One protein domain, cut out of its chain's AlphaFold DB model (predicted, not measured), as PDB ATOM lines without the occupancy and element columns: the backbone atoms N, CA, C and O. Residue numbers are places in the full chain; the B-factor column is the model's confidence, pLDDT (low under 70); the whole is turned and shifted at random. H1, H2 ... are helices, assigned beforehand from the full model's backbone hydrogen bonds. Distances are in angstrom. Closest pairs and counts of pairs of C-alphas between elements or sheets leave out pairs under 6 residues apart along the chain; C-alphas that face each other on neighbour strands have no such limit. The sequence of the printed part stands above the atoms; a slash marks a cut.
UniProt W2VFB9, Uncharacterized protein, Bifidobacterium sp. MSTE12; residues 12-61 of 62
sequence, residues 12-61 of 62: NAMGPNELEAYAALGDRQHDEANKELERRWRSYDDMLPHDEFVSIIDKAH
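What this domain is: This is residues 12 to 61 of the 62 residues of an uncharacterized protein of Bifidobacterium sp. MSTE12 (UniProt W2VFB9). One long helix, H1, makes the length of this rod, and after it the chain folds back through a long loop to a short helix, H2, beside the middle of H1. Residues 43 to 49 stand free past the last residue of H1. The printed part has 50 residues with two named helices, H1 then H2, and no named strand; the class is all helix. It is extended, with a radius of gyration of the C-alphas of 15.6 A and spans of 49 by 17 by 12 A.

How they stand to each other: H1, residues 16 to 42, and H2, residues 56 to 60, are close but not clearly touching, with 2 pairs of C-alphas within 8 A. Their closest C-alphas, those of Asn 34 and Ile 57, are 7.3 A apart. In H1 and H2 every O i to N i+4 pair is within hydrogen-bond range.

Where its parts are: H1 is 39.3 A long, from C-alpha 16 at (20.892, -32.857, 95.058) to C-alpha 42 at (30.822, -58.134, 66.685). H2 measures 6.4 A and ends at C-alpha 60, at (19.704, -40.214, 69.495).

The domain as a whole: The C-alphas of Gly 15 and Asp 46, the two farthest apart, are 49.0 A apart. The link from H1 to H2, 13 residues, is long. The printed part has no cut. Its mean pLDDT is 89.7, and residues 60 to 61 are under 70.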
ATOM      1  N   ASN A  12      11.788 -34.450  89.411       95.06
ATOM      2  CA  ASN A  12      11.447 -33.133  89.954       95.06
ATOM      3  C   ASN A  12      11.271 -33.106  91.486       95.06
ATOM      4  O   ASN A  12      11.178 -32.022  92.054       95.06
ATOM      5  N   ALA A  13      11.196 -34.268  92.138       96.50
ATOM      6  CA  ALA A  13      11.133 -34.418  93.589       96.50
ATOM      7  C   ALA A  13      12.481 -34.839  94.210       96.50
ATOM      8  O   ALA A  13      12.585 -34.918  95.431       96.50
ATOM      9  N   MET A  14      13.505 -35.113  93.395       96.19
ATOM     10  CA  MET A  14      14.825 -35.534  93.868       96.19
ATOM     11  C   MET A  14      15.614 -34.367  94.474       96.19
ATOM     12  O   MET A  14      15.623 -33.257  93.938       96.19
ATOM     13  N   GLY A  15      16.305 -34.633  95.585       95.56
ATOM     14  CA  GLY A  15      17.293 -33.723  96.153       95.56
ATOM     15  C   GLY A  15      18.631 -33.783  95.402       95.56
ATOM     16  O   GLY A  15      18.809 -34.607  94.504       95.56
ATOM     17  N   PRO A  16      19.604 -32.922  95.754       95.94
ATOM     18  CA  PRO A  16      20.892 -32.857  95.058       95.94
ATOM     19  C   PRO A  16      21.644 -34.195  95.009       95.94
ATOM     20  O   PRO A  16      22.143 -34.576  93.955       95.94
ATOM     21  N   ASN A  17      21.668 -34.940  96.119       95.25
ATOM     22  CA  ASN A  17      22.363 -36.228  96.185       95.25
ATOM     23  C   ASN A  17      21.677 -37.288  95.311       95.25
ATOM     24  O   ASN A  17      22.343 -38.087  94.655       95.25
ATOM     25  N   GLU A  18      20.341 -37.307  95.293       95.31
ATOM     26  CA  GLU A  18      19.576 -38.194  94.423       95.31
ATOM     27  C   GLU A  18      19.783 -37.845  92.951       95.31
ATOM     28  O   GLU A  18      19.928 -38.758  92.146       95.31
ATOM     29  N   LEU A  19      19.853 -36.559  92.598       95.50
ATOM     30  CA  LEU A  19      20.116 -36.120  91.227       95.50
ATOM     31  C   LEU A  19      21.511 -36.535  90.748       95.50
ATOM     32  O   LEU A  19      21.634 -37.068  89.645       95.50
ATOM     33  N   GLU A  20      22.547 -36.357  91.570       95.81
ATOM     34  CA  GLU A  20      23.902 -36.829  91.248       95.81
ATOM     35  C   GLU A  20      23.940 -38.350  91.061       95.81
ATOM     36  O   GLU A  20      24.483 -38.859  90.078       95.81
ATOM     37  N   ALA A  21      23.312 -39.093  91.974       95.50
ATOM     38  CA  ALA A  21      23.255 -40.546  91.885       95.50
ATOM     39  C   ALA A  21      22.398 -41.040  90.706       95.50
ATOM     40  O   ALA A  21      22.723 -42.071  90.117       95.50
ATOM     41  N   TYR A  22      21.336 -40.317  90.341       95.44
ATOM     42  CA  TYR A  22      20.496 -40.611  89.181       95.44
ATOM     43  C   TYR A  22      21.254 -40.385  87.869       95.44
ATOM     44  O   TYR A  22      21.223 -41.255  87.002       95.44
ATOM     45  N   ALA A  23      21.997 -39.281  87.749       94.81
ATOM     46  CA  ALA A  23      22.863 -39.027  86.597       94.81
ATOM     47  C   ALA A  23      23.924 -40.132  86.447       94.81
ATOM     48  O   ALA A  23      24.011 -40.771  85.403       94.81
ATOM     49  N   ALA A  24      24.628 -40.466  87.535       95.31
ATOM     50  CA  ALA A  24      25.628 -41.536  87.534       95.31
ATOM     51  C   ALA A  24      25.040 -42.939  87.279       95.31
ATOM     52  O   ALA A  24      25.762 -43.865  86.899       95.31
ATOM     53  N   LEU A  25      23.753 -43.153  87.566       94.88
ATOM     54  CA  LEU A  25      23.042 -44.373  87.186       94.88
ATOM     55  C   LEU A  25      22.738 -44.378  85.684       94.88
ATOM     56  O   LEU A  25      22.962 -45.402  85.042       94.88
ATOM     57  N   GLY A  26      22.269 -43.252  85.144       93.56
ATOM     58  CA  GLY A  26      22.014 -43.070  83.716       93.56
ATOM     59  C   GLY A  26      23.260 -43.324  82.869       93.56
ATOM     60  O   GLY A  26      23.198 -44.135  81.949       93.56
ATOM     61  N   ASP A  27      24.400 -42.737  83.242       94.12
ATOM     62  CA  ASP A  27      25.679 -42.935  82.544       94.12
ATOM     63  C   ASP A  27      26.093 -44.415  82.524       94.12
ATOM     64  O   ASP A  27      26.453 -44.965  81.486       94.12
ATOM     65  N   ARG A  28      25.959 -45.115  83.659       95.31
ATOM     66  CA  ARG A  28      26.260 -46.555  83.734       95.31
ATOM     67  C   ARG A  28      25.340 -47.391  82.852       95.31
ATOM     68  O   ARG A  28      25.811 -48.287  82.159       95.31
ATOM     69  N   GLN A  29      24.038 -47.110  82.873       95.00
ATOM     70  CA  GLN A  29      23.066 -47.819  82.037       95.00
ATOM     71  C   GLN A  29      23.324 -47.576  80.546       95.00
ATOM     72  O   GLN A  29      23.193 -48.499  79.743       95.00
ATOM     73  N   HIS A  30      23.720 -46.355  80.191       95.00
ATOM     74  CA  HIS A  30      24.111 -45.984  78.839       95.00
ATOM     75  C   HIS A  30      25.336 -46.785  78.368       95.00
ATOM     76  O   HIS A  30      25.285 -47.440  77.324       95.00
ATOM     77  N   ASP A  31      26.401 -46.821  79.170       95.06
ATOM     78  CA  ASP A  31      27.624 -47.567  78.856       95.06
ATOM     79  C   ASP A  31      27.381 -49.080  78.749       95.06
ATOM     80  O   ASP A  31      27.877 -49.738  77.830       95.06
ATOM     81  N   GLU A  32      26.590 -49.650  79.663       96.88
ATOM     82  CA  GLU A  32      26.218 -51.069  79.634       96.88
ATOM     83  C   GLU A  32      25.426 -51.423  78.369       96.88
ATOM     84  O   GLU A  32      25.698 -52.448  77.733       96.88
ATOM     85  N   ALA A  33      24.487 -50.562  77.969       95.75
ATOM     86  CA  ALA A  33      23.715 -50.746  76.749       95.75
ATOM     87  C   ALA A  33      24.606 -50.662  75.500       95.75
ATOM     88  O   ALA A  33      24.527 -51.540  74.636       95.75
ATOM     89  N   ASN A  34      25.502 -49.673  75.426       95.50
ATOM     90  CA  ASN A  34      26.455 -49.532  74.324       95.50
ATOM     91  C   ASN A  34      27.378 -50.748  74.201       95.50
ATOM     92  O   ASN A  34      27.553 -51.284  73.107       95.50
ATOM     93  N   LYS A  35      27.900 -51.245  75.323       95.75
ATOM     94  CA  LYS A  35      28.762 -52.430  75.348       95.75
ATOM     95  C   LYS A  35      28.047 -53.688  74.857       95.75
ATOM     96  O   LYS A  35      28.634 -54.488  74.131       95.75
ATOM     97  N   GLU A  36      26.790 -53.889  75.247       96.44
ATOM     98  CA  GLU A  36      26.002 -55.034  74.776       96.44
ATOM     99  C   GLU A  36      25.665 -54.916  73.283       96.44
ATOM    100  O   GLU A  36      25.702 -55.919  72.567       96.44
ATOM    101  N   LEU A  37      25.374 -53.707  72.798       94.62
ATOM    102  CA  LEU A  37      25.158 -53.456  71.373       94.62
ATOM    103  C   LEU A  37      26.417 -53.748  70.556       94.62
ATOM    104  O   LEU A  37      26.328 -54.463  69.557       94.62
ATOM    105  N   GLU A  38      27.584 -53.284  71.003       93.44
ATOM    106  CA  GLU A  38      28.851 -53.588  70.339       93.44
ATOM    107  C   GLU A  38      29.141 -55.093  70.371       93.44
ATOM    108  O   GLU A  38      29.474 -55.688  69.346       93.44
ATOM    109  N   ARG A  39      28.941 -55.756  71.519       94.75
ATOM    110  CA  ARG A  39      29.121 -57.211  71.637       94.75
ATOM    111  C   ARG A  39      28.250 -57.974  70.635       94.75
ATOM    112  O   ARG A  39      28.714 -58.946  70.039       94.75
ATOM    113  N   ARG A  40      26.991 -57.560  70.453       92.00
ATOM    114  CA  ARG A  40      26.085 -58.153  69.456       92.00
ATOM    115  C   ARG A  40      26.526 -57.850  68.032       92.00
ATOM    116  O   ARG A  40      26.516 -58.763  67.219       92.00
ATOM    117  N   TRP A  41      26.942 -56.619  67.746       90.62
ATOM    118  CA  TRP A  41      27.475 -56.240  66.438       90.62
ATOM    119  C   TRP A  41      28.639 -57.146  66.027       90.62
ATOM    120  O   TRP A  41      28.563 -57.811  64.999       90.62
ATOM    121  N   ARG A  42      29.640 -57.283  66.906       89.38
ATOM    122  CA  ARG A  42      30.822 -58.134  66.685       89.38
ATOM    123  C   ARG A  42      30.493 -59.619  66.567       89.38
ATOM    124  O   ARG A  42      31.221 -60.369  65.932       89.38
ATOM    125  N   SER A  43      29.382 -60.075  67.154       90.00
ATOM    126  CA  SER A  43      28.948 -61.472  67.000       90.00
ATOM    127  C   SER A  43      28.521 -61.826  65.571       90.00
ATOM    128  O   SER A  43      28.406 -63.006  65.249       90.00
ATOM    129  N   TYR A  44      28.309 -60.819  64.719       86.12
ATOM    130  CA  TYR A  44      27.975 -60.980  63.311       86.12
ATOM    131  C   TYR A  44      29.164 -60.757  62.364       86.12
ATOM    132  O   TYR A  44      28.934 -60.749  61.157       86.12
ATOM    133  N   ASP A  45      30.402 -60.599  62.857       78.69
ATOM    134  CA  ASP A  45      31.587 -60.298  62.023       78.69
ATOM    135  C   ASP A  45      31.786 -61.314  60.865       78.69
ATOM    136  O   ASP A  45      32.237 -60.943  59.784       78.69
ATOM    137  N   ASP A  46      31.363 -62.576  61.034       80.62
ATOM    138  CA  ASP A  46      31.423 -63.613  59.984       80.62
ATOM    139  C   ASP A  46      30.268 -63.548  58.956       80.62
ATOM    140  O   ASP A  46      30.287 -64.252  57.943       80.62
ATOM    141  N   MET A  47      29.227 -62.751  59.217       81.25
ATOM    142  CA  MET A  47      27.976 -62.695  58.438       81.25
ATOM    143  C   MET A  47      27.660 -61.308  57.866       81.25
ATOM    144  O   MET A  47      26.802 -61.198  56.987       81.25
ATOM    145  N   LEU A  48      28.318 -60.256  58.356       76.38
ATOM    146  CA  LEU A  48      28.116 -58.874  57.932       76.38
ATOM    147  C   LEU A  48      29.400 -58.281  57.328       76.38
ATOM    148  O   LEU A  48      30.503 -58.762  57.601       76.38
ATOM    149  N   PRO A  49      29.283 -57.236  56.487       79.06
ATOM    150  CA  PRO A  49      30.428 -56.415  56.112       79.06
ATOM    151  C   PRO A  49      31.172 -55.939  57.363       79.06
ATOM    152  O   PRO A  49      30.544 -55.633  58.375       79.06
ATOM    153  N   HIS A  50      32.504 -55.877  57.288       74.94
ATOM    154  CA  HIS A  50      33.358 -55.411  58.385       74.94
ATOM    155  C   HIS A  50      33.275 -53.884  58.529       74.94
ATOM    156  O   HIS A  50      34.252 -53.168  58.310       74.94
ATOM    157  N   ASP A  51      32.090 -53.395  58.868       84.62
ATOM    158  CA  ASP A  51      31.835 -51.994  59.153       84.62
ATOM    159  C   ASP A  51      32.080 -51.709  60.646       84.62
ATOM    160  O   ASP A  51      31.966 -52.582  61.519       84.62
ATOM    161  N   GLU A  52      32.440 -50.463  60.954       88.06
ATOM    162  CA  GLU A  52      32.615 -50.023  62.336       88.06
ATOM    163  C   GLU A  52      31.284 -50.048  63.092       88.06
ATOM    164  O   GLU A  52      30.226 -49.706  62.558       88.06
ATOM    165  N   PHE A  53      31.343 -50.429  64.370       89.06
ATOM    166  CA  PHE A  53      30.190 -50.307  65.248       89.06
ATOM    167  C   PHE A  53      29.842 -48.827  65.435       89.06
ATOM    168  O   PHE A  53      30.697 -48.015  65.782       89.06
ATOM    169  N   VAL A  54      28.566 -48.490  65.255       89.44
ATOM    170  CA  VAL A  54      28.042 -47.151  65.521       89.44
ATOM    171  C   VAL A  54      26.844 -47.280  66.445       89.44
ATOM    172  O   VAL A  54      25.825 -47.861  66.064       89.44
ATOM    173  N   SER A  55      26.949 -46.718  67.651       88.81
ATOM    174  CA  SER A  55      25.840 -46.749  68.599       88.81
ATOM    175  C   SER A  55      24.647 -45.941  68.086       88.81
ATOM    176  O   SER A  55      24.765 -44.802  67.628       88.81
ATOM    177  N   ILE A  56      23.464 -46.543  68.191       90.31
ATOM    178  CA  ILE A  56      22.188 -45.864  67.953       90.31
ATOM    179  C   ILE A  56      21.775 -44.977  69.131       90.31
ATOM    180  O   ILE A  56      20.991 -44.053  68.936       90.31
ATOM    181  N   ILE A  57      22.290 -45.258  70.330       88.69
ATOM    182  CA  ILE A  57      21.976 -44.512  71.551       88.69
ATOM    183  C   ILE A  57      22.680 -43.157  71.473       88.69
ATOM    184  O   ILE A  57      22.028 -42.124  71.574       88.69
ATOM    185  N   ASP A  58      23.964 -43.156  71.110       84.88
ATOM    186  CA  ASP A  58      24.751 -41.930  70.941       84.88
ATOM    187  C   ASP A  58      24.187 -41.036  69.821       84.88
ATOM    188  O   ASP A  58      24.172 -39.813  69.933       84.88
ATOM    189  N   LYS A  59      23.650 -41.640  68.748       75.31
ATOM    190  CA  LYS A  59      22.998 -40.905  67.648       75.31
ATOM    191  C   LYS A  59      21.677 -40.250  68.040       75.31
ATOM    192  O   LYS A  59      21.294 -39.272  67.408       75.31
ATOM    193  N   ALA A  60      20.964 -40.789  69.026       62.19
ATOM    194  CA  ALA A  60      19.704 -40.214  69.495       62.19
ATOM    195  C   ALA A  60      19.913 -38.974  70.385       62.19
ATOM    196  O   ALA A  60      18.955 -38.245  70.647       62.19
ATOM    197  N   HIS A  61      21.149 -38.735  70.830       54.97
ATOM    198  CA  HIS A  61      21.537 -37.628  71.704       54.97
ATOM    199  C   HIS A  61      22.406 -36.559  71.006       54.97
ATOM    200  O   HIS A  61      22.886 -35.648  71.682       54.97
TER     201      HIS A  61